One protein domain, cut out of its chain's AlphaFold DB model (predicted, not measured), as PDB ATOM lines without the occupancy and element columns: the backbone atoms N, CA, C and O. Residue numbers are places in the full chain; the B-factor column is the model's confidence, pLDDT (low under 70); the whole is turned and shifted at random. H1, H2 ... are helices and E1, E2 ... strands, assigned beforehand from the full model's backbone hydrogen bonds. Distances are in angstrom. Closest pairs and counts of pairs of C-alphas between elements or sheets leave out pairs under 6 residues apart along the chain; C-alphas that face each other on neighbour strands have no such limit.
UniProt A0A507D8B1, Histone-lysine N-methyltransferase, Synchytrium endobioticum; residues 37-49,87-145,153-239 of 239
ATOM      1  N   THR A  37     140.347 106.558 148.671       33.22
ATOM      2  CA  THR A  37     140.551 105.868 149.976       33.22
ATOM      3  C   THR A  37     139.656 106.389 151.118       33.22
ATOM      4  O   THR A  37     139.390 107.582 151.222       33.22
ATOM      5  N   SER A  38     139.305 105.423 151.985       30.48
ATOM      6  CA  SER A  38     138.981 105.433 153.429       30.48
ATOM      7  C   SER A  38     137.895 106.367 153.980       30.48
ATOM      8  O   SER A  38     138.063 107.577 154.089       30.48
ATOM      9  N   SER A  39     136.818 105.723 154.434       29.72
ATOM     10  CA  SER A  39     135.639 106.256 155.115       29.72
ATOM     11  C   SER A  39     135.893 106.603 156.585       29.72
ATOM     12  O   SER A  39     136.401 105.772 157.339       29.72
ATOM     13  N   LEU A  40     135.415 107.770 157.009       30.75
ATOM     14  CA  LEU A  40     135.223 108.139 158.408       30.75
ATOM     15  C   LEU A  40     133.889 108.874 158.553       30.75
ATOM     16  O   LEU A  40     133.543 109.691 157.703       30.75
ATOM     17  N   ALA A  41     133.133 108.542 159.601       25.31
ATOM     18  CA  ALA A  41     131.855 109.164 159.928       25.31
ATOM     19  C   ALA A  41     132.068 110.590 160.455       25.31
ATOM     20  O   ALA A  41     132.979 110.831 161.248       25.31
ATOM     21  N   VAL A  42     131.227 111.531 160.020       30.14
ATOM     22  CA  VAL A  42     131.402 112.963 160.291       30.14
ATOM     23  C   VAL A  42     130.048 113.597 160.546       30.14
ATOM     24  O   VAL A  42     129.112 113.429 159.765       30.14
ATOM     25  N   ASN A  43     129.968 114.358 161.630       26.45
ATOM     26  CA  ASN A  43     128.843 115.235 161.909       26.45
ATOM     27  C   ASN A  43     129.153 116.603 161.289       26.45
ATOM     28  O   ASN A  43     130.216 117.171 161.541       26.45
ATOM     29  N   ALA A  44     128.249 117.099 160.452       31.47
ATOM     30  CA  ALA A  44     128.436 118.285 159.623       31.47
ATOM     31  C   ALA A  44     127.408 119.341 160.010       31.47
ATOM     32  O   ALA A  44     126.245 118.985 160.018       31.47
ATOM     33  N   SER A  45     127.784 120.586 160.344       29.86
ATOM     34  CA  SER A  45     126.822 121.619 160.789       29.86
ATOM     35  C   SER A  45     126.789 122.942 160.025       29.86
ATOM     36  O   SER A  45     127.797 123.638 160.022       29.86
ATOM     37  N   THR A  46     125.622 123.313 159.460       34.88
ATOM     38  CA  THR A  46     125.328 124.594 158.750       34.88
ATOM     39  C   THR A  46     123.818 124.861 158.687       34.88
ATOM     40  O   THR A  46     123.066 123.951 158.963       34.88
ATOM     41  N   PHE A  47     123.324 126.058 158.335       33.16
ATOM     42  CA  PHE A  47     121.887 126.373 158.231       33.16
ATOM     43  C   PHE A  47     121.565 127.275 157.022       33.16
ATOM     44  O   PHE A  47     121.971 128.427 157.018       33.16
ATOM     45  N   ALA A  48     120.716 126.861 156.079       28.02
ATOM     46  CA  ALA A  48     120.161 127.750 155.050       28.02
ATOM     47  C   ALA A  48     118.624 127.740 155.107       28.02
ATOM     48  O   ALA A  48     118.031 126.698 154.855       28.02
ATOM     49  N   SER A  49     117.998 128.874 155.470       32.25
ATOM     50  CA  SER A  49     116.705 129.379 154.948       32.25
ATOM     51  C   SER A  49     116.195 130.595 155.750       32.25
ATOM     52  O   SER A  49     116.056 130.538 156.970       32.25
ATOM     53  N   THR A  87     109.724 124.498 149.768       48.69
ATOM     54  CA  THR A  87     109.703 125.877 150.298       48.69
ATOM     55  C   THR A  87     110.951 126.451 151.017       48.69
ATOM     56  O   THR A  87     110.824 127.461 151.703       48.69
ATOM     57  N   THR A  88     112.160 125.906 150.831       49.78
ATOM     58  CA  THR A  88     113.401 126.296 151.559       49.78
ATOM     59  C   THR A  88     114.341 127.262 150.823       49.78
ATOM     60  O   THR A  88     115.355 127.679 151.378       49.78
ATOM     61  N   GLY A  89     114.021 127.674 149.593       62.09
ATOM     62  CA  GLY A  89     114.885 128.543 148.784       62.09
ATOM     63  C   GLY A  89     115.585 127.786 147.653       62.09
ATOM     64  O   GLY A  89     114.939 127.021 146.943       62.09
ATOM     65  N   TRP A  90     116.875 128.055 147.426       62.97
ATOM     66  CA  TRP A  90     117.652 127.398 146.364       62.97
ATOM     67  C   TRP A  90     117.947 125.942 146.738       62.97
ATOM     68  O   TRP A  90     118.280 125.659 147.885       62.97
ATOM     69  N   SER A  91     117.886 125.037 145.762       67.44
ATOM     70  CA  SER A  91     118.245 123.628 145.949       67.44
ATOM     71  C   SER A  91     119.079 123.084 144.793       67.44
ATOM     72  O   SER A  91     119.114 123.648 143.690       67.44
ATOM     73  N   SER A  92     119.762 121.971 145.058       72.69
ATOM     74  CA  SER A  92     120.481 121.187 144.058       72.69
ATOM     75  C   SER A  92     119.839 119.812 143.888       72.69
ATOM     76  O   SER A  92     119.470 119.166 144.865       72.69
ATOM     77  N   SER A  93     119.718 119.352 142.645       70.38
ATOM     78  CA  SER A  93     119.173 118.026 142.326       70.38
ATOM     79  C   SER A  93     120.098 117.271 141.380       70.38
ATOM     80  O   SER A  93     120.767 117.880 140.533       70.38
ATOM     81  N   ALA A  94     120.107 115.943 141.495       64.25
ATOM     82  CA  ALA A  94     120.848 115.078 140.586       64.25
ATOM     83  C   ALA A  94     120.274 115.184 139.162       64.25
ATOM     84  O   ALA A  94     119.068 115.096 138.973       64.25
ATOM     85  N   GLN A  95     121.096 115.363 138.127       61.25
ATOM     86  CA  GLN A  95     120.598 115.317 136.736       61.25
ATOM     87  C   GLN A  95     120.587 113.905 136.134       61.25
ATOM     88  O   GLN A  95     119.910 113.656 135.141       61.25
ATOM     89  N   ARG A  96     121.361 112.985 136.708       65.50
ATOM     90  CA  ARG A  96     121.424 111.564 136.350       65.50
ATOM     91  C   ARG A  96     121.450 110.748 137.633       65.50
ATOM     92  O   ARG A  96     121.760 111.304 138.683       65.50
ATOM     93  N   GLY A  97     121.161 109.452 137.526       55.47
ATOM     94  CA  GLY A  97     121.251 108.546 138.662       55.47
ATOM     95  C   GLY A  97     122.637 108.622 139.306       55.47
ATOM     96  O   GLY A  97     123.638 108.458 138.607       55.47
ATOM     97  N   ALA A  98     122.696 108.893 140.607       61.16
ATOM     98  CA  ALA A  98     123.901 108.685 141.398       61.16
ATOM     99  C   ALA A  98     123.786 107.324 142.072       61.16
ATOM    100  O   ALA A  98     122.742 107.017 142.635       61.16
ATOM    101  N   SER A  99     124.831 106.507 142.001       61.28
ATOM    102  CA  SER A  99     124.870 105.244 142.736       61.28
ATOM    103  C   SER A  99     125.889 105.313 143.858       61.28
ATOM    104  O   SER A  99     126.832 106.103 143.801       61.28
ATOM    105  N   THR A 100     125.733 104.424 144.833       57.31
ATOM    106  CA  THR A 100     126.706 104.165 145.914       57.31
ATOM    107  C   THR A 100     128.066 103.637 145.428       57.31
ATOM    108  O   THR A 100     128.914 103.272 146.241       57.31
ATOM    109  N   SER A 101     128.295 103.579 144.109       47.56
ATOM    110  CA  SER A 101     129.523 103.051 143.519       47.56
ATOM    111  C   SER A 101     130.780 103.710 144.100       47.56
ATOM    112  O   SER A 101     130.789 104.918 144.333       47.56
ATOM    113  N   PRO A 102     131.894 102.963 144.209       42.16
ATOM    114  CA  PRO A 102     133.178 103.440 144.730       42.16
ATOM    115  C   PRO A 102     133.884 104.450 143.803       42.16
ATOM    116  O   PRO A 102     135.092 104.663 143.922       42.16
ATOM    117  N   ALA A 103     133.162 105.060 142.859       41.03
ATOM    118  CA  ALA A 103     133.665 106.175 142.082       41.03
ATOM    119  C   ALA A 103     133.993 107.301 143.071       41.03
ATOM    120  O   ALA A 103     133.113 107.828 143.747       41.03
ATOM    121  N   GLY A 104     135.291 107.576 143.225       42.41
ATOM    122  CA  GLY A 104     135.842 108.422 144.279       42.41
ATOM    123  C   GLY A 104     135.264 109.843 144.319       42.41
ATOM    124  O   GLY A 104     134.513 110.243 143.424       42.41
ATOM    125  N   PRO A 105     135.635 110.631 145.341       45.72
ATOM    126  CA  PRO A 105     135.068 111.954 145.574       45.72
ATOM    127  C   PRO A 105     135.177 112.855 144.347       45.72
ATOM    128  O   PRO A 105     136.239 113.002 143.738       45.72
ATOM    129  N   ALA A 106     134.079 113.529 144.032       41.16
ATOM    130  CA  ALA A 106     134.063 114.655 143.119       41.16
ATOM    131  C   ALA A 106     134.962 115.786 143.677       41.16
ATOM    132  O   ALA A 106     134.670 116.360 144.727       41.16
ATOM    133  N   LYS A 107     136.066 116.118 142.987       39.19
ATOM    134  CA  LYS A 107     136.961 117.226 143.364       39.19
ATOM    135  C   LYS A 107     136.338 118.570 142.982       39.19
ATOM    136  O   LYS A 107     136.415 118.990 141.831       39.19
ATOM    137  N   ALA A 108     135.736 119.261 143.939       47.75
ATOM    138  CA  ALA A 108     135.279 120.630 143.739       47.75
ATOM    139  C   ALA A 108     136.406 121.644 144.024       47.75
ATOM    140  O   ALA A 108     137.306 121.370 144.823       47.75
ATOM    141  N   SER A 109     136.349 122.823 143.389       46.88
ATOM    142  CA  SER A 109     137.200 123.966 143.754       46.88
ATOM    143  C   SER A 109     137.117 124.211 145.264       46.88
ATOM    144  O   SER A 109     136.009 124.136 145.813       46.88
ATOM    145  N   PRO A 110     138.252 124.463 145.945       58.62
ATOM    146  CA  PRO A 110     138.253 124.573 147.393       58.62
ATOM    147  C   PRO A 110     137.384 125.761 147.809       58.62
ATOM    148  O   PRO A 110     137.628 126.893 147.395       58.62
ATOM    149  N   CYS A 111     136.357 125.481 148.612       72.19
ATOM    150  CA  CYS A 111     135.697 126.508 149.406       72.19
ATOM    151  C   CYS A 111     136.733 127.139 150.347       72.19
ATOM    152  O   CYS A 111     137.715 126.486 150.719       72.19
ATOM    153  N   GLU A 112     136.522 128.394 150.736       84.00
ATOM    154  CA  GLU A 112     137.391 129.061 151.704       84.00
ATOM    155  C   GLU A 112     137.412 128.262 153.018       84.00
ATOM    156  O   GLU A 112     136.365 128.007 153.607       84.00
ATOM    157  N   LEU A 113     138.596 127.833 153.462       87.44
ATOM    158  CA  LEU A 113     138.794 127.275 154.799       87.44
ATOM    159  C   LEU A 113     139.082 128.426 155.750       87.44
ATOM    160  O   LEU A 113     140.025 129.183 155.509       87.44
ATOM    161  N   ILE A 114     138.308 128.525 156.825       88.62
ATOM    162  CA  ILE A 114     138.441 129.595 157.810       88.62
ATOM    163  C   ILE A 114     138.884 129.027 159.165       88.62
ATOM    164  O   ILE A 114     138.522 127.897 159.509       88.62
ATOM    165  N   PRO A 115     139.668 129.780 159.955       88.00
ATOM    166  CA  PRO A 115     139.925 129.433 161.346       88.00
ATOM    167  C   PRO A 115     138.616 129.372 162.152       88.00
ATOM    168  O   PRO A 115     137.730 130.200 161.916       88.00
ATOM    169  N   PRO A 116     138.494 128.488 163.161       83.12
ATOM    170  CA  PRO A 116     137.308 128.434 164.021       83.12
ATOM    171  C   PRO A 116     136.934 129.777 164.659       83.12
ATOM    172  O   PRO A 116     135.755 130.101 164.791       83.12
ATOM    173  N   SER A 117     137.935 130.602 164.982       86.38
ATOM    174  CA  SER A 117     137.746 131.944 165.544       86.38
ATOM    175  C   SER A 117     137.022 132.917 164.608       86.38
ATOM    176  O   SER A 117     136.486 133.916 165.078       86.38
ATOM    177  N   GLU A 118     136.998 132.659 163.297       89.75
ATOM    178  CA  GLU A 118     136.306 133.503 162.317       89.75
ATOM    179  C   GLU A 118     134.852 133.085 162.066       89.75
ATOM    180  O   GLU A 118     134.077 133.896 161.560       89.75
ATOM    181  N   SER A 119     134.458 131.862 162.442       88.00
ATOM    182  CA  SER A 119     133.121 131.312 162.163       88.00
ATOM    183  C   SER A 119     132.005 132.190 162.737       88.00
ATOM    184  O   SER A 119     131.172 132.714 161.995       88.00
ATOM    185  N   ALA A 120     132.023 132.420 164.052       87.62
ATOM    186  CA  ALA A 120     130.981 133.181 164.737       87.62
ATOM    187  C   ALA A 120     130.937 134.671 164.325       87.62
ATOM    188  O   ALA A 120     129.843 135.162 164.031       87.62
ATOM    189  N   PRO A 121     132.071 135.403 164.219       90.19
ATOM    190  CA  PRO A 121     132.062 136.777 163.710       90.19
ATOM    191  C   PRO A 121     131.496 136.898 162.292       90.19
ATOM    192  O   PRO A 121     130.684 137.788 162.032       90.19
ATOM    193  N   ARG A 122     131.870 135.987 161.379       89.38
ATOM    194  CA  ARG A 122     131.324 135.975 160.013       89.38
ATOM    195  C   ARG A 122     129.834 135.657 160.015       89.38
ATOM    196  O   ARG A 122     129.072 136.366 159.367       89.38
ATOM    197  N   HIS A 123     129.405 134.659 160.790       86.56
ATOM    198  CA  HIS A 123     127.990 134.325 160.937       86.56
ATOM    199  C   HIS A 123     127.165 135.524 161.426       86.56
ATOM    200  O   HIS A 123     126.130 135.836 160.837       86.56
ATOM    201  N   ALA A 124     127.635 136.234 162.455       86.62
ATOM    202  CA  ALA A 124     126.958 137.415 162.983       86.62
ATOM    203  C   ALA A 124     126.856 138.541 161.940       86.62
ATOM    204  O   ALA A 124     125.785 139.126 161.771       86.62
ATOM    205  N   ALA A 125     127.938 138.806 161.199       87.25
ATOM    206  CA  ALA A 125     127.944 139.798 160.125       87.25
ATOM    207  C   ALA A 125     126.975 139.421 158.990       87.25
ATOM    208  O   ALA A 125     126.172 140.246 158.558       87.25
ATOM    209  N   TYR A 126     126.986 138.159 158.550       87.44
ATOM    210  CA  TYR A 126     126.065 137.655 157.530       87.44
ATOM    211  C   TYR A 126     124.607 137.739 157.991       87.44
ATOM    212  O   TYR A 126     123.767 138.254 157.251       87.44
ATOM    213  N   LYS A 127     124.317 137.339 159.237       84.38
ATOM    214  CA  LYS A 127     122.984 137.446 159.849       84.38
ATOM    215  C   LYS A 127     122.496 138.899 159.877       84.38
ATOM    216  O   LYS A 127     121.359 139.155 159.489       84.38
ATOM    217  N   ALA A 128     123.352 139.849 160.261       85.19
ATOM    218  CA  ALA A 128     123.026 141.279 160.270       85.19
ATOM    219  C   ALA A 128     122.721 141.837 158.867       85.19
ATOM    220  O   ALA A 128     121.918 142.757 158.726       85.19
ATOM    221  N   CYS A 129     123.322 141.259 157.825       84.88
ATOM    222  CA  CYS A 129     123.080 141.620 156.427       84.88
ATOM    223  C   CYS A 129     121.953 140.814 155.751       84.88
ATOM    224  O   CYS A 129     121.702 141.021 154.564       84.88
ATOM    225  N   GLY A 130     121.291 139.884 156.452       81.88
ATOM    226  CA  GLY A 130     120.285 138.991 155.856       81.88
ATOM    227  C   GLY A 130     120.861 137.985 154.849       81.88
ATOM    228  O   GLY A 130     120.150 137.509 153.961       81.88
ATOM    229  N   ILE A 131     122.159 137.685 154.950       83.00
ATOM    230  CA  ILE A 131     122.835 136.671 154.138       83.00
ATOM    231  C   ILE A 131     122.596 135.296 154.788       83.00
ATOM    232  O   ILE A 131     122.821 135.154 155.994       83.00
ATOM    233  N   PRO A 132     122.164 134.269 154.027       82.62
ATOM    234  CA  PRO A 132     121.991 132.920 154.562       82.62
ATOM    235  C   PRO A 132     123.302 132.342 155.106       82.62
ATOM    236  O   PRO A 132     124.384 132.659 154.613       82.62
ATOM    237  N   ASN A 133     123.211 131.455 156.095       85.00
ATOM    238  CA  ASN A 133     124.394 130.832 156.673       85.00
ATOM    239  C   ASN A 133     124.875 129.657 155.801       85.00
ATOM    240  O   ASN A 133     124.184 128.662 155.620       85.00
ATOM    241  N   TYR A 134     126.092 129.753 155.278       87.25
ATOM    242  CA  TYR A 134     126.712 128.652 154.540       87.25
ATOM    243  C   TYR A 134     127.942 128.068 155.240       87.25
ATOM    244  O   TYR A 134     128.579 127.169 154.694       87.25
ATOM    245  N   ILE A 135     128.280 128.560 156.435       88.94
ATOM    246  CA  ILE A 135     129.465 128.125 157.168       88.94
ATOM    247  C   ILE A 135     129.253 126.695 157.666       88.94
ATOM    248  O   ILE A 135     128.286 126.415 158.375       88.94
ATOM    249  N   LEU A 136     130.163 125.793 157.293       87.56
ATOM    250  CA  LEU A 136     130.139 124.386 157.676       87.56
ATOM    251  C   LEU A 136     131.326 124.031 158.550       87.56
ATOM    252  O   LEU A 136     132.467 124.124 158.105       87.56
ATOM    253  N   THR A 137     131.036 123.543 159.753       87.06
ATOM    254  CA  THR A 137     132.041 123.017 160.679       87.06
ATOM    255  C   THR A 137     131.938 121.496 160.769       87.06
ATOM    256  O   THR A 137     130.859 120.943 160.992       87.06
ATOM    257  N   LEU A 138     133.079 120.827 160.597       84.75
ATOM    258  CA  LEU A 138     133.268 119.386 160.740       84.75
ATOM    259  C   LEU A 138     134.196 119.122 161.919       84.75
ATOM    260  O   LEU A 138     135.298 119.665 161.971       84.75
ATOM    261  N   ASN A 139     133.759 118.259 162.832       84.81
ATOM    262  CA  ASN A 139     134.577 117.793 163.944       84.81
ATOM    263  C   ASN A 139     134.983 116.342 163.677       84.81
ATOM    264  O   ASN A 139     134.138 115.447 163.649       84.81
ATOM    265  N   GLU A 140     136.273 116.114 163.468       79.81
ATOM    266  CA  GLU A 140     136.848 114.792 163.236       79.81
ATOM    267  C   GLU A 140     137.425 114.259 164.545       79.81
ATOM    268  O   GLU A 140     138.294 114.887 165.149       79.81
ATOM    269  N   ILE A 141     136.960 113.092 164.988       75.31
ATOM    270  CA  ILE A 141     137.537 112.411 166.150       75.31
ATOM    271  C   ILE A 141     138.754 111.610 165.659       75.31
ATOM    272  O   ILE A 141     138.581 110.709 164.830       75.31
ATOM    273  N   PRO A 142     139.982 111.911 166.128       65.75
ATOM    274  CA  PRO A 142     141.158 111.127 165.770       65.75
ATOM    275  C   PRO A 142     140.997 109.670 166.214       65.75
ATOM    276  O   PRO A 142     140.420 109.392 167.265       65.75
ATOM    277  N   HIS A 143     141.510 108.725 165.425       61.78
ATOM    278  CA  HIS A 143     141.460 107.315 165.805       61.78
ATOM    279  C   HIS A 143     142.251 107.062 167.102       61.78
ATOM    280  O   HIS A 143     143.391 107.530 167.217       61.78
ATOM    281  N   PRO A 144     141.706 106.267 168.043       51.66
ATOM    282  CA  PRO A 144     142.427 105.833 169.234       51.66
ATOM    283  C   PRO A 144     143.582 104.920 168.801       51.66
ATOM    284  O   PRO A 144     143.394 103.745 168.509       51.66
ATOM    285  N   GLY A 145     144.772 105.496 168.659       55.12
ATOM    286  CA  GLY A 145     145.942 104.816 168.096       55.12
ATOM    287  C   GLY A 145     146.909 105.745 167.365       55.12
ATOM    288  O   GLY A 145     148.064 105.380 167.177       55.12
ATOM    289  N   THR A 153     141.494 115.999 171.492       65.81
ATOM    290  CA  THR A 153     140.651 117.098 171.016       65.81
ATOM    291  C   THR A 153     140.256 116.828 169.560       65.81
ATOM    292  O   THR A 153     141.148 116.528 168.758       65.81
ATOM    293  N   PRO A 154     138.967 116.922 169.186       74.88
ATOM    294  CA  PRO A 154     138.548 116.751 167.800       74.88
ATOM    295  C   PRO A 154     139.295 117.717 166.877       74.88
ATOM    296  O   PRO A 154     139.449 118.896 167.202       74.88
ATOM    297  N   MET A 155     139.745 117.240 165.717       80.94
ATOM    298  CA  MET A 155     140.253 118.126 164.674       80.94
ATOM    299  C   MET A 155     139.069 118.847 164.039       80.94
ATOM    300  O   MET A 155     138.172 118.213 163.486       80.94
ATOM    301  N   GLN A 156     139.068 120.172 164.121       84.44
ATOM    302  CA  GLN A 156     137.988 120.997 163.599       84.44
ATOM    303  C   GLN A 156     138.357 121.577 162.232       84.44
ATOM    304  O   GLN A 156     139.413 122.188 162.066       84.44
ATOM    305  N   THR A 157     137.464 121.406 161.258       86.00
ATOM    306  CA  THR A 157     137.572 121.988 159.917       86.00
ATOM    307  C   THR A 157     136.350 122.857 159.656       86.00
ATOM    308  O   THR A 157     135.239 122.334 159.618       86.00
ATOM    309  N   THR A 158     136.549 124.155 159.420       88.50
ATOM    310  CA  THR A 158     135.463 125.084 159.077       88.50
ATOM    311  C   THR A 158     135.635 125.619 157.657       88.50
ATOM    312  O   THR A 158     136.698 126.130 157.303       88.50
ATOM    313  N   ILE A 159     134.591 125.499 156.834       89.12
ATOM    314  CA  ILE A 159     134.536 126.043 155.471       89.12
ATOM    315  C   ILE A 159     133.458 127.126 155.358       89.12
ATOM    316  O   ILE A 159     132.378 126.990 155.925       89.12
ATOM    317  N   ASP A 160     133.732 128.174 154.585       89.00
ATOM    318  CA  ASP A 160     132.804 129.269 154.288       89.00
ATOM    319  C   ASP A 160     132.681 129.476 152.764       89.00
ATOM    320  O   ASP A 160     133.498 130.157 152.143       89.00
ATOM    321  N   PRO A 161     131.657 128.904 152.110       87.56
ATOM    322  CA  PRO A 161     131.430 129.080 150.683       87.56
ATOM    323  C   PRO A 161     130.638 130.360 150.351       87.56
ATOM    324  O   PRO A 161     130.250 130.528 149.193       87.56
ATOM    325  N   THR A 162     130.380 131.252 151.320       84.81
ATOM    326  CA  THR A 162     129.533 132.450 151.137       84.81
ATOM    327  C   THR A 162     130.115 133.402 150.094       84.81
ATOM    328  O   THR A 162     129.393 133.889 149.225       84.81
ATOM    329  N   ARG A 163     131.430 133.650 150.150       81.50
ATOM    330  CA  ARG A 163     132.142 134.551 149.223       81.50
ATOM    331  C   ARG A 163     132.778 133.813 148.050       81.50
ATOM    332  O   ARG A 163     132.908 134.364 146.960       81.50
ATOM    333  N   SER A 164     133.234 132.585 148.277       78.31
ATOM    334  CA  SER A 164     133.940 131.766 147.291       78.31
ATOM    335  C   SER A 164     133.658 130.296 147.566       78.31
ATOM    336  O   SER A 164     134.250 129.677 148.450       78.31
ATOM    337  N   GLY A 165     132.707 129.746 146.815       76.12
ATOM    338  CA  GLY A 165     132.190 128.402 147.022       76.12
ATOM    339  C   GLY A 165     131.745 127.738 145.729       76.12
ATOM    340  O   GLY A 165     131.622 128.369 144.679       76.12
ATOM    341  N   ASN A 166     131.487 126.440 145.816       79.00
ATOM    342  CA  ASN A 166     131.010 125.639 144.697       79.00
ATOM    343  C   ASN A 166     129.487 125.392 144.793       79.00
ATOM    344  O   ASN A 166     128.760 126.061 145.534       79.00
ATOM    345  N   VAL A 167     129.003 124.450 143.990       78.50
ATOM    346  CA  VAL A 167     127.596 124.038 143.883       78.50
ATOM    347  C   VAL A 167     127.033 123.400 145.152       78.50
ATOM    348  O   VAL A 167     125.830 123.469 145.380       78.50
ATOM    349  N   ALA A 168     127.888 122.816 145.994       82.19
ATOM    350  CA  ALA A 168     127.486 122.102 147.201       82.19
ATOM    351  C   ALA A 168     126.822 123.015 148.242       82.19
ATOM    352  O   ALA A 168     126.062 122.527 149.069       82.19
ATOM    353  N   ARG A 169     127.033 124.340 148.169       83.94
ATOM    354  CA  ARG A 169     126.374 125.317 149.057       83.94
ATOM    355  C   ARG A 169     124.842 125.336 148.937       83.94
ATOM    356  O   ARG A 169     124.181 125.948 149.762       83.94
ATOM    357  N   PHE A 170     124.299 124.723 147.883       84.50
ATOM    358  CA  PHE A 170     122.863 124.619 147.622       84.50
ATOM    359  C   PHE A 170     122.265 123.263 148.024       84.50
ATOM    360  O   PHE A 170     121.105 122.997 147.715       84.50
ATOM    361  N   ALA A 171     123.044 122.360 148.623       87.19
ATOM    362  CA  ALA A 171     122.499 121.118 149.160       87.19
ATOM    363  C   ALA A 171     121.830 121.411 150.506       87.19
ATOM    364  O   ALA A 171     122.478 121.929 151.414       87.19
ATOM    365  N   ASN A 172     120.538 121.104 150.607       90.38
ATOM    366  CA  ASN A 172     119.723 121.429 151.773       90.38
ATOM    367  C   ASN A 172     119.849 120.388 152.889       90.38
ATOM    368  O   ASN A 172     120.363 119.280 152.702       90.38
ATOM    369  N   HIS A 173     119.315 120.737 154.059       91.38
ATOM    370  CA  HIS A 173     119.168 119.785 155.147       91.38
ATOM    371  C   HIS A 173     118.094 118.743 154.856       91.38
ATOM    372  O   HIS A 173     116.974 119.087 154.475       91.38
ATOM    373  N   SER A 174     118.379 117.496 155.216       92.19
ATOM    374  CA  SER A 174     117.342 116.525 155.548       92.19
ATOM    375  C   SER A 174     117.675 115.794 156.843       92.19
ATOM    376  O   SER A 174     118.835 115.455 157.088       92.19
ATOM    377  N   CYS A 175     116.650 115.526 157.662       91.00
ATOM    378  CA  CYS A 175     116.765 114.615 158.804       91.00
ATOM    379  C   CYS A 175     116.877 113.142 158.360       91.00
ATOM    380  O   CYS A 175     117.247 112.293 159.163       91.00
ATOM    381  N   ASP A 176     116.567 112.856 157.090       92.44
ATOM    382  CA  ASP A 176     116.797 111.582 156.401       92.44
ATOM    383  C   ASP A 176     117.525 111.865 155.067       92.44
ATOM    384  O   ASP A 176     116.884 111.993 154.016       92.44
ATOM    385  N   PRO A 177     118.837 112.162 155.113       93.25
ATOM    386  CA  PRO A 177     119.587 112.639 153.956       93.25
ATOM    387  C   PRO A 177     119.970 111.523 152.982       93.25
ATOM    388  O   PRO A 177     120.107 110.360 153.354       93.25
ATOM    389  N   ASN A 178     120.232 111.899 151.727       91.00
ATOM    390  CA  ASN A 178     120.740 110.990 150.694       91.00
ATOM    391  C   ASN A 178     122.236 111.176 150.381       91.00
ATOM    392  O   ASN A 178     122.789 110.387 149.614       91.00
ATOM    393  N   MET A 179     122.907 112.155 150.999       89.19
ATOM    394  CA  MET A 179     124.348 112.393 150.888       89.19
ATOM    395  C   MET A 179     125.057 112.331 152.251       89.19
ATOM    396  O   MET A 179     124.516 112.737 153.281       89.19
ATOM    397  N   LEU A 180     126.314 111.887 152.234       87.06
ATOM    398  CA  LEU A 180     127.270 111.903 153.341       87.06
ATOM    399  C   LEU A 180     128.323 112.989 153.115       87.06
ATOM    400  O   LEU A 180     128.826 113.136 152.001       87.06
ATOM    401  N   VAL A 181     128.700 113.700 154.177       86.06
ATOM    402  CA  VAL A 181     129.816 114.657 154.171       86.06
ATOM    403  C   VAL A 181     131.063 113.963 154.705       86.06
ATOM    404  O   VAL A 181     131.025 113.410 155.800       86.06
ATOM    405  N   VAL A 182     132.165 113.996 153.957       83.31
ATOM    406  CA  VAL A 182     133.417 113.318 154.324       83.31
ATOM    407  C   VAL A 182     134.623 114.234 154.062       83.31
ATOM    408  O   VAL A 182     134.791 114.687 152.927       83.31
ATOM    409  N   PRO A 183     135.484 114.517 155.060       83.94
ATOM    410  CA  PRO A 183     136.770 115.156 154.853       83.94
ATOM    411  C   PRO A 183     137.748 114.146 154.245       83.94
ATOM    412  O   PRO A 183     138.005 113.079 154.797       83.94
ATOM    413  N   VAL A 184     138.317 114.495 153.097       83.94
ATOM    414  CA  VAL A 184     139.254 113.669 152.337       83.94
ATOM    415  C   VAL A 184     140.589 114.395 152.249       83.94
ATOM    416  O   VAL A 184     140.674 115.504 151.727       83.94
ATOM    417  N   ARG A 185     141.659 113.775 152.745       83.00
ATOM    418  CA  ARG A 185     143.019 114.324 152.665       83.00
ATOM    419  C   ARG A 185     143.773 113.665 151.522       83.00
ATOM    420  O   ARG A 185     143.906 112.448 151.490       83.00
ATOM    421  N   VAL A 186     144.276 114.477 150.594       80.19
ATOM    422  CA  VAL A 186     145.090 114.012 149.464       80.19
ATOM    423  C   VAL A 186     146.393 114.798 149.469       80.19
ATOM    424  O   VAL A 186     146.397 115.997 149.203       80.19
ATOM    425  N   GLY A 187     147.497 114.140 149.831       78.38
ATOM    426  CA  GLY A 187     148.839 114.738 149.811       78.38
ATOM    427  C   GLY A 187     149.070 115.914 150.776       78.38
ATOM    428  O   GLY A 187     150.131 116.526 150.726       78.38
ATOM    429  N   SER A 188     148.110 116.255 151.643       81.44
ATOM    430  CA  SER A 188     148.258 117.310 152.652       81.44
ATOM    431  C   SER A 188     147.340 117.080 153.858       81.44
ATOM    432  O   SER A 188     146.344 116.364 153.764       81.44
ATOM    433  N   MET A 189     147.651 117.722 154.991       78.06
ATOM    434  CA  MET A 189     146.808 117.689 156.198       78.06
ATOM    435  C   MET A 189     145.525 118.517 156.077       78.06
ATOM    436  O   MET A 189     144.618 118.367 156.899       78.06
ATOM    437  N   ARG A 190     145.437 119.374 155.054       81.50
ATOM    438  CA  ARG A 190     144.252 120.170 154.750       81.50
ATOM    439  C   ARG A 190     143.208 119.270 154.069       81.50
ATOM    440  O   ARG A 190     143.480 118.777 152.974       81.50
ATOM    441  N   PRO A 191     142.030 119.045 154.674       84.00
ATOM    442  CA  PRO A 191     141.017 118.193 154.069       84.00
ATOM    443  C   PRO A 191     140.266 118.908 152.939       84.00
ATOM    444  O   PRO A 191     140.025 120.115 152.981       84.00
ATOM    445  N   HIS A 192     139.841 118.129 151.952       83.25
ATOM    446  CA  HIS A 192     138.772 118.462 151.023       83.25
ATOM    447  C   HIS A 192     137.451 117.957 151.594       83.25
ATOM    448  O   HIS A 192     137.327 116.774 151.890       83.25
ATOM    449  N   VAL A 193     136.453 118.825 151.738       84.75
ATOM    450  CA  VAL A 193     135.113 118.391 152.148       84.75
ATOM    451  C   VAL A 193     134.364 117.881 150.922       84.75
ATOM    452  O   VAL A 193     134.099 118.640 149.989       84.75
ATOM    453  N   CYS A 194     134.044 116.592 150.922       84.38
ATOM    454  CA  CYS A 194     133.419 115.900 149.804       84.38
ATOM    455  C   CYS A 194     132.025 115.392 150.183       84.38
ATOM    456  O   CYS A 194     131.799 114.961 151.312       84.38
ATOM    457  N   LEU A 195     131.103 115.423 149.219       83.75
ATOM    458  CA  LEU A 195     129.769 114.838 149.344       83.75
ATOM    459  C   LEU A 195     129.719 113.511 148.581       83.75
ATOM    460  O   LEU A 195     130.062 113.471 147.400       83.75
ATOM    461  N   PHE A 196     129.258 112.451 149.240       84.94
ATOM    462  CA  PHE A 196     129.096 111.114 148.665       84.94
ATOM    463  C   PHE A 196     127.642 110.661 148.747       84.94
ATOM    464  O   PHE A 196     126.971 110.966 149.725       84.94
ATOM    465  N   ALA A 197     127.155 109.915 147.757       85.12
ATOM    466  CA  ALA A 197     125.813 109.345 147.816       85.12
ATOM    467  C   ALA A 197     125.737 108.263 148.910       85.12
ATOM    468  O   ALA A 197     126.548 107.338 148.928       85.12
ATOM    469  N   ALA A 198     124.769 108.382 149.820       86.56
ATOM    470  CA  ALA A 198     124.512 107.410 150.890       86.56
ATOM    471  C   ALA A 198     123.690 106.206 150.400       86.56
ATOM    472  O   ALA A 198     123.721 105.128 150.990       86.56
ATOM    473  N   ARG A 199     122.934 106.414 149.323       87.88
ATOM    474  CA  ARG A 199     122.108 105.431 148.622       87.88
ATOM    475  C   ARG A 199     122.055 105.790 147.144       87.88
ATOM    476  O   ARG A 199     122.527 106.855 146.753       87.88
ATOM    477  N   ASP A 200     121.437 104.940 146.339       84.50
ATOM    478  CA  ASP A 200     121.151 105.303 144.959       84.50
ATOM    479  C   ASP A 200     120.122 106.455 144.918       84.50
ATOM    480  O   ASP A 200     119.111 106.450 145.630       84.50
ATOM    481  N   ILE A 201     120.420 107.470 144.105       83.44
ATOM    482  CA  ILE A 201     119.663 108.718 143.964       83.44
ATOM    483  C   ILE A 201     119.179 108.806 142.515       83.44
ATOM    484  O   ILE A 201     120.003 108.988 141.612       83.44
ATOM    485  N   PRO A 202     117.873 108.678 142.249       81.50
ATOM    486  CA  PRO A 202     117.303 108.861 140.925       81.50
ATOM    487  C   PRO A 202     117.558 110.270 140.364       81.50
ATOM    488  O   PRO A 202     117.721 111.233 141.120       81.50
ATOM    489  N   PRO A 203     117.539 110.429 139.028       80.81
ATOM    490  CA  PRO A 203     117.498 111.749 138.416       80.81
ATOM    491  C   PRO A 203     116.369 112.599 139.009       80.81
ATOM    492  O   PRO A 203     115.263 112.119 139.242       80.81
ATOM    493  N   HIS A 204     116.656 113.881 139.189       81.94
ATOM    494  CA  HIS A 204     115.781 114.928 139.709       81.94
ATOM    495  C   HIS A 204     115.432 114.837 141.197       81.94
ATOM    496  O   HIS A 204     114.744 115.727 141.693       81.94
ATOM    497  N   GLU A 205     115.952 113.852 141.932       82.94
ATOM    498  CA  GLU A 205     115.880 113.876 143.391       82.94
ATOM    499  C   GLU A 205     116.805 114.980 143.950       82.94
ATOM    500  O   GLU A 205     117.922 115.195 143.459       82.94
ATOM    501  N   GLU A 206     116.319 115.721 144.949       86.06
ATOM    502  CA  GLU A 206     117.086 116.759 145.645       86.06
ATOM    503  C   GLU A 206     118.238 116.143 146.440       86.06
ATOM    504  O   GLU A 206     118.054 115.159 147.148       86.06
ATOM    505  N   LEU A 207     119.426 116.736 146.349       85.88
ATOM    506  CA  LEU A 207     120.595 116.315 147.110       85.88
ATOM    507  C   LEU A 207     120.579 116.985 148.482       85.88
ATOM    508  O   LEU A 207     120.590 118.214 148.587       85.88
ATOM    509  N   THR A 208     120.581 116.168 149.530       90.31
ATOM    510  CA  THR A 208     120.471 116.626 150.913       90.31
ATOM    511  C   THR A 208     121.496 115.943 151.804       90.31
ATOM    512  O   THR A 208     121.814 114.768 151.622       90.31
ATOM    513  N   PHE A 209     122.005 116.671 152.794       90.81
ATOM    514  CA  PHE A 209     122.885 116.121 153.825       90.81
ATOM    515  C   PHE A 209     122.436 116.574 155.219       90.81
ATOM    516  O   PHE A 209     121.631 117.497 155.373       90.81
ATOM    517  N   SER A 210     122.921 115.902 156.261       89.50
ATOM    518  CA  SER A 210     122.623 116.332 157.627       89.50
ATOM    519  C   SER A 210     123.433 117.581 157.976       89.50
ATOM    520  O   SER A 210     124.655 117.571 157.887       89.50
ATOM    521  N   TYR A 211     122.738 118.621 158.431       87.25
ATOM    522  CA  TYR A 211     123.296 119.851 158.995       87.25
ATOM    523  C   TYR A 211     123.659 119.660 160.480       87.25
ATOM    524  O   TYR A 211     123.895 120.617 161.213       87.25
ATOM    525  N   GLY A 212     123.723 118.415 160.950       81.38
ATOM    526  CA  GLY A 212     124.338 118.057 162.218       81.38
ATOM    527  C   GLY A 212     123.315 117.568 163.221       81.38
ATOM    528  O   GLY A 212     122.185 117.243 162.871       81.38
ATOM    529  N   ALA A 213     123.739 117.473 164.478       67.31
ATOM    530  CA  ALA A 213     122.958 116.820 165.528       67.31
ATOM    531  C   ALA A 213     122.535 117.758 166.667       67.31
ATOM    532  O   ALA A 213     121.731 117.368 167.512       67.31
ATOM    533  N   HIS A 214     123.070 118.979 166.723       65.06
ATOM    534  CA  HIS A 214     122.836 119.885 167.844       65.06
ATOM    535  C   HIS A 214     121.621 120.775 167.588       65.06
ATOM    536  O   HIS A 214     121.513 121.412 166.543       65.06
ATOM    537  N   ALA A 215     120.696 120.819 168.546       58.66
ATOM    538  CA  ALA A 215     119.636 121.816 168.551       58.66
ATOM    539  C   ALA A 215     120.229 123.175 168.945       58.66
ATOM    540  O   ALA A 215     121.040 123.258 169.869       58.66
ATOM    541  N   GLY A 216     119.826 124.235 168.245       58.66
ATOM    542  CA  GLY A 216     120.241 125.590 168.592       58.66
ATOM    543  C   GLY A 216     119.678 126.063 169.930       58.66
ATOM    544  O   GLY A 216     118.723 125.476 170.447       58.66
ATOM    545  N   PRO A 217     120.234 127.149 170.495       60.31
ATOM    546  CA  PRO A 217     119.616 127.815 171.632       60.31
ATOM    547  C   PRO A 217     118.188 128.241 171.265       60.31
ATOM    548  O   PRO A 217     117.910 128.610 170.122       60.31
ATOM    549  N   ALA A 218     117.279 128.210 172.244       58.06
ATOM    550  CA  ALA A 218     115.832 128.341 172.042       58.06
ATOM    551  C   ALA A 218     115.377 129.601 171.263       58.06
ATOM    552  O   ALA A 218     114.264 129.620 170.744       58.06
ATOM    553  N   GLY A 219     116.223 130.633 171.153       60.41
ATOM    554  CA  GLY A 219     115.937 131.884 170.439       60.41
ATOM    555  C   GLY A 219     116.264 131.904 168.939       60.41
ATOM    556  O   GLY A 219     115.772 132.787 168.246       60.41
ATOM    557  N   ASP A 220     117.038 130.942 168.423       70.38
ATOM    558  CA  ASP A 220     117.508 130.916 167.022       70.38
ATOM    559  C   ASP A 220     117.018 129.675 166.251       70.38
ATOM    560  O   ASP A 220     117.566 129.282 165.222       70.38
ATOM    561  N   LEU A 221     115.944 129.045 166.737       79.44
ATOM    562  CA  LEU A 221     115.363 127.865 166.106       79.44
ATOM    563  C   LEU A 221     114.685 128.224 164.785       79.44
ATOM    564  O   LEU A 221     113.750 129.030 164.734       79.44
ATOM    565  N   VAL A 222     115.098 127.561 163.710       82.62
ATOM    566  CA  VAL A 222     114.472 127.717 162.400       82.62
ATOM    567  C   VAL A 222     113.795 126.410 161.981       82.62
ATOM    568  O   VAL A 222     114.425 125.359 162.087       82.62
ATOM    569  N   PRO A 223     112.521 126.436 161.537       87.56
ATOM    570  CA  PRO A 223     111.783 125.232 161.185       87.56
ATOM    571  C   PRO A 223     112.491 124.401 160.121       87.56
ATOM    572  O   PRO A 223     112.950 124.923 159.106       87.56
ATOM    573  N   CYS A 224     112.529 123.092 160.347       88.06
ATOM    574  CA  CYS A 224     112.964 122.128 159.357       88.06
ATOM    575  C   CYS A 224     111.802 121.800 158.419       88.06
ATOM    576  O   CYS A 224     110.737 121.375 158.865       88.06
ATOM    577  N   LEU A 225     112.026 121.955 157.115       89.88
ATOM    578  CA  LEU A 225     111.026 121.696 156.074       89.88
ATOM    579  C   LEU A 225     111.386 120.479 155.205       89.88
ATOM    580  O   LEU A 225     110.835 120.313 154.124       89.88
ATOM    581  N   CYS A 226     112.289 119.607 155.674       88.88
ATOM    582  CA  CYS A 226     112.796 118.483 154.877       88.88
ATOM    583  C   CYS A 226     111.741 117.421 154.521       88.88
ATOM    584  O   CYS A 226     111.945 116.621 153.615       88.88
ATOM    585  N   GLY A 227     110.620 117.375 155.247       89.31
ATOM    586  CA  GLY A 227     109.536 116.422 154.995       89.31
ATOM    587  C   GLY A 227     109.837 114.965 155.374       89.31
ATOM    588  O   GLY A 227     109.004 114.104 155.094       89.31
ATOM    589  N   ALA A 228     110.976 114.680 156.016       90.75
ATOM    590  CA  ALA A 228     111.306 113.345 156.511       90.75
ATOM    591  C   ALA A 228     110.297 112.869 157.573       90.75
ATOM    592  O   ALA A 228     109.865 113.647 158.426       90.75
ATOM    593  N   VAL A 229     109.978 111.569 157.572       92.62
ATOM    594  CA  VAL A 229     109.042 110.958 158.542       92.62
ATOM    595  C   VAL A 229     109.511 111.170 159.983       92.62
ATOM    596  O   VAL A 229     108.706 111.402 160.878       92.62
ATOM    597  N   ARG A 230     110.829 111.124 160.203       89.56
ATOM    598  CA  ARG A 230     111.477 111.323 161.507       89.56
ATOM    599  C   ARG A 230     112.154 112.696 161.605       89.56
ATOM    600  O   ARG A 230     113.274 112.802 162.091       89.56
ATOM    601  N   CYS A 231     111.498 113.736 161.094       90.69
ATOM    602  CA  CYS A 231     111.987 115.111 161.177       90.69
ATOM    603  C   CYS A 231     112.053 115.601 162.634       90.69
ATOM    604  O   CYS A 231     111.117 115.400 163.406       90.69
ATOM    605  N   THR A 232     113.131 116.299 162.997       88.56
ATOM    606  CA  THR A 232     113.327 116.903 164.331       88.56
ATOM    607  C   THR A 232     112.553 118.213 164.529       88.56
ATOM    608  O   THR A 232     112.568 118.782 165.617       88.56
ATOM    609  N   GLY A 233     111.891 118.722 163.486       88.06
ATOM    610  CA  GLY A 233     111.071 119.938 163.509       88.06
ATOM    611  C   GLY A 233     111.845 121.245 163.314       88.06
ATOM    612  O   GLY A 233     111.293 122.198 162.768       88.06
ATOM    613  N   PHE A 234     113.133 121.283 163.658       87.88
ATOM    614  CA  PHE A 234     114.000 122.456 163.512       87.88
ATOM    615  C   PHE A 234     115.340 122.069 162.893       87.88
ATOM    616  O   PHE A 234     115.825 120.957 163.112       87.88
ATOM    617  N   LEU A 235     115.927 122.968 162.099       86.81
ATOM    618  CA  LEU A 235     117.256 122.728 161.556       86.81
ATOM    619  C   LEU A 235     118.294 122.717 162.692       86.81
ATOM    620  O   LEU A 235     118.202 123.542 163.609       86.81
ATOM    621  N   PRO A 236     119.278 121.806 162.635       81.75
ATOM    622  CA  PRO A 236     120.360 121.780 163.605       81.75
ATOM    623  C   PRO A 236     121.214 123.055 163.522       81.75
ATOM    624  O   PRO A 236     121.385 123.637 162.450       81.75
ATOM    625  N   PHE A 237     121.770 123.474 164.657       70.25
ATOM    626  CA  PHE A 237     122.634 124.645 164.785       70.25
ATOM    627  C   PHE A 237     123.886 124.288 165.585       70.25
ATOM    628  O   PHE A 237     123.804 123.667 166.642       70.25
ATOM    629  N   SER A 238     125.037 124.743 165.096       59.69
ATOM    630  CA  SER A 238     126.268 124.834 165.873       59.69
ATOM    631  C   SER A 238     126.776 126.273 165.749       59.69
ATOM    632  O   SER A 238     126.921 126.725 164.611       59.69
ATOM    633  N   PRO A 239     126.994 126.992 166.865       49.22
ATOM    634  CA  PRO A 239     127.612 128.317 166.846       49.22
ATOM    635  C   PRO A 239     129.067 128.266 166.359       49.22
ATOM    636  O   PRO A 239     129.701 127.190 166.497       49.22
TER     637      PRO A 239
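This is residues 37 to 49, 87 to 145 and 153 to 239 of the 239 residues of the protein "Histone-lysine N-methyltransferase" of Synchytrium endobioticum (UniProt A0A507D8B1). With little regular structure, this is a crossed sandwich: antiparallel sheet E1-E4-E5-E3 partly faces hairpin E6-E7, H1 over its other face. Two named helices and seven strands, class mixed, hold 50 of 159 printed residues. It is compact: radius of gyration of the C-alphas 15.4 A, spans 42, 36, 31 A.

E1, residues 43 to 45, precedes E2, 91 to 94, which pairs with no named strand. E3, 112 to 114, H1, 116 to 128, and E4, 136 to 140, form a right-handed split strand-helix-strand unit, E5, 155 to 160, between its strands. H1 has 7 of 9 O i to N i+4 pairs within hydrogen-bond range. H2, 167 to 170, precedes E6, 179 to 184, and E7, 192 to 197. N 138 and O 157, like N 180 and O 196, are 2.8 A apart.

C-alpha 43 is at (128.843, 115.235, 161.909), C-alpha 197 at (125.813, 109.345, 147.816).

Across cuts, C-alphas 49 and 87 are 9.1 A apart, 145 and 153 13.7 A; 49 residues are under pLDDT 70.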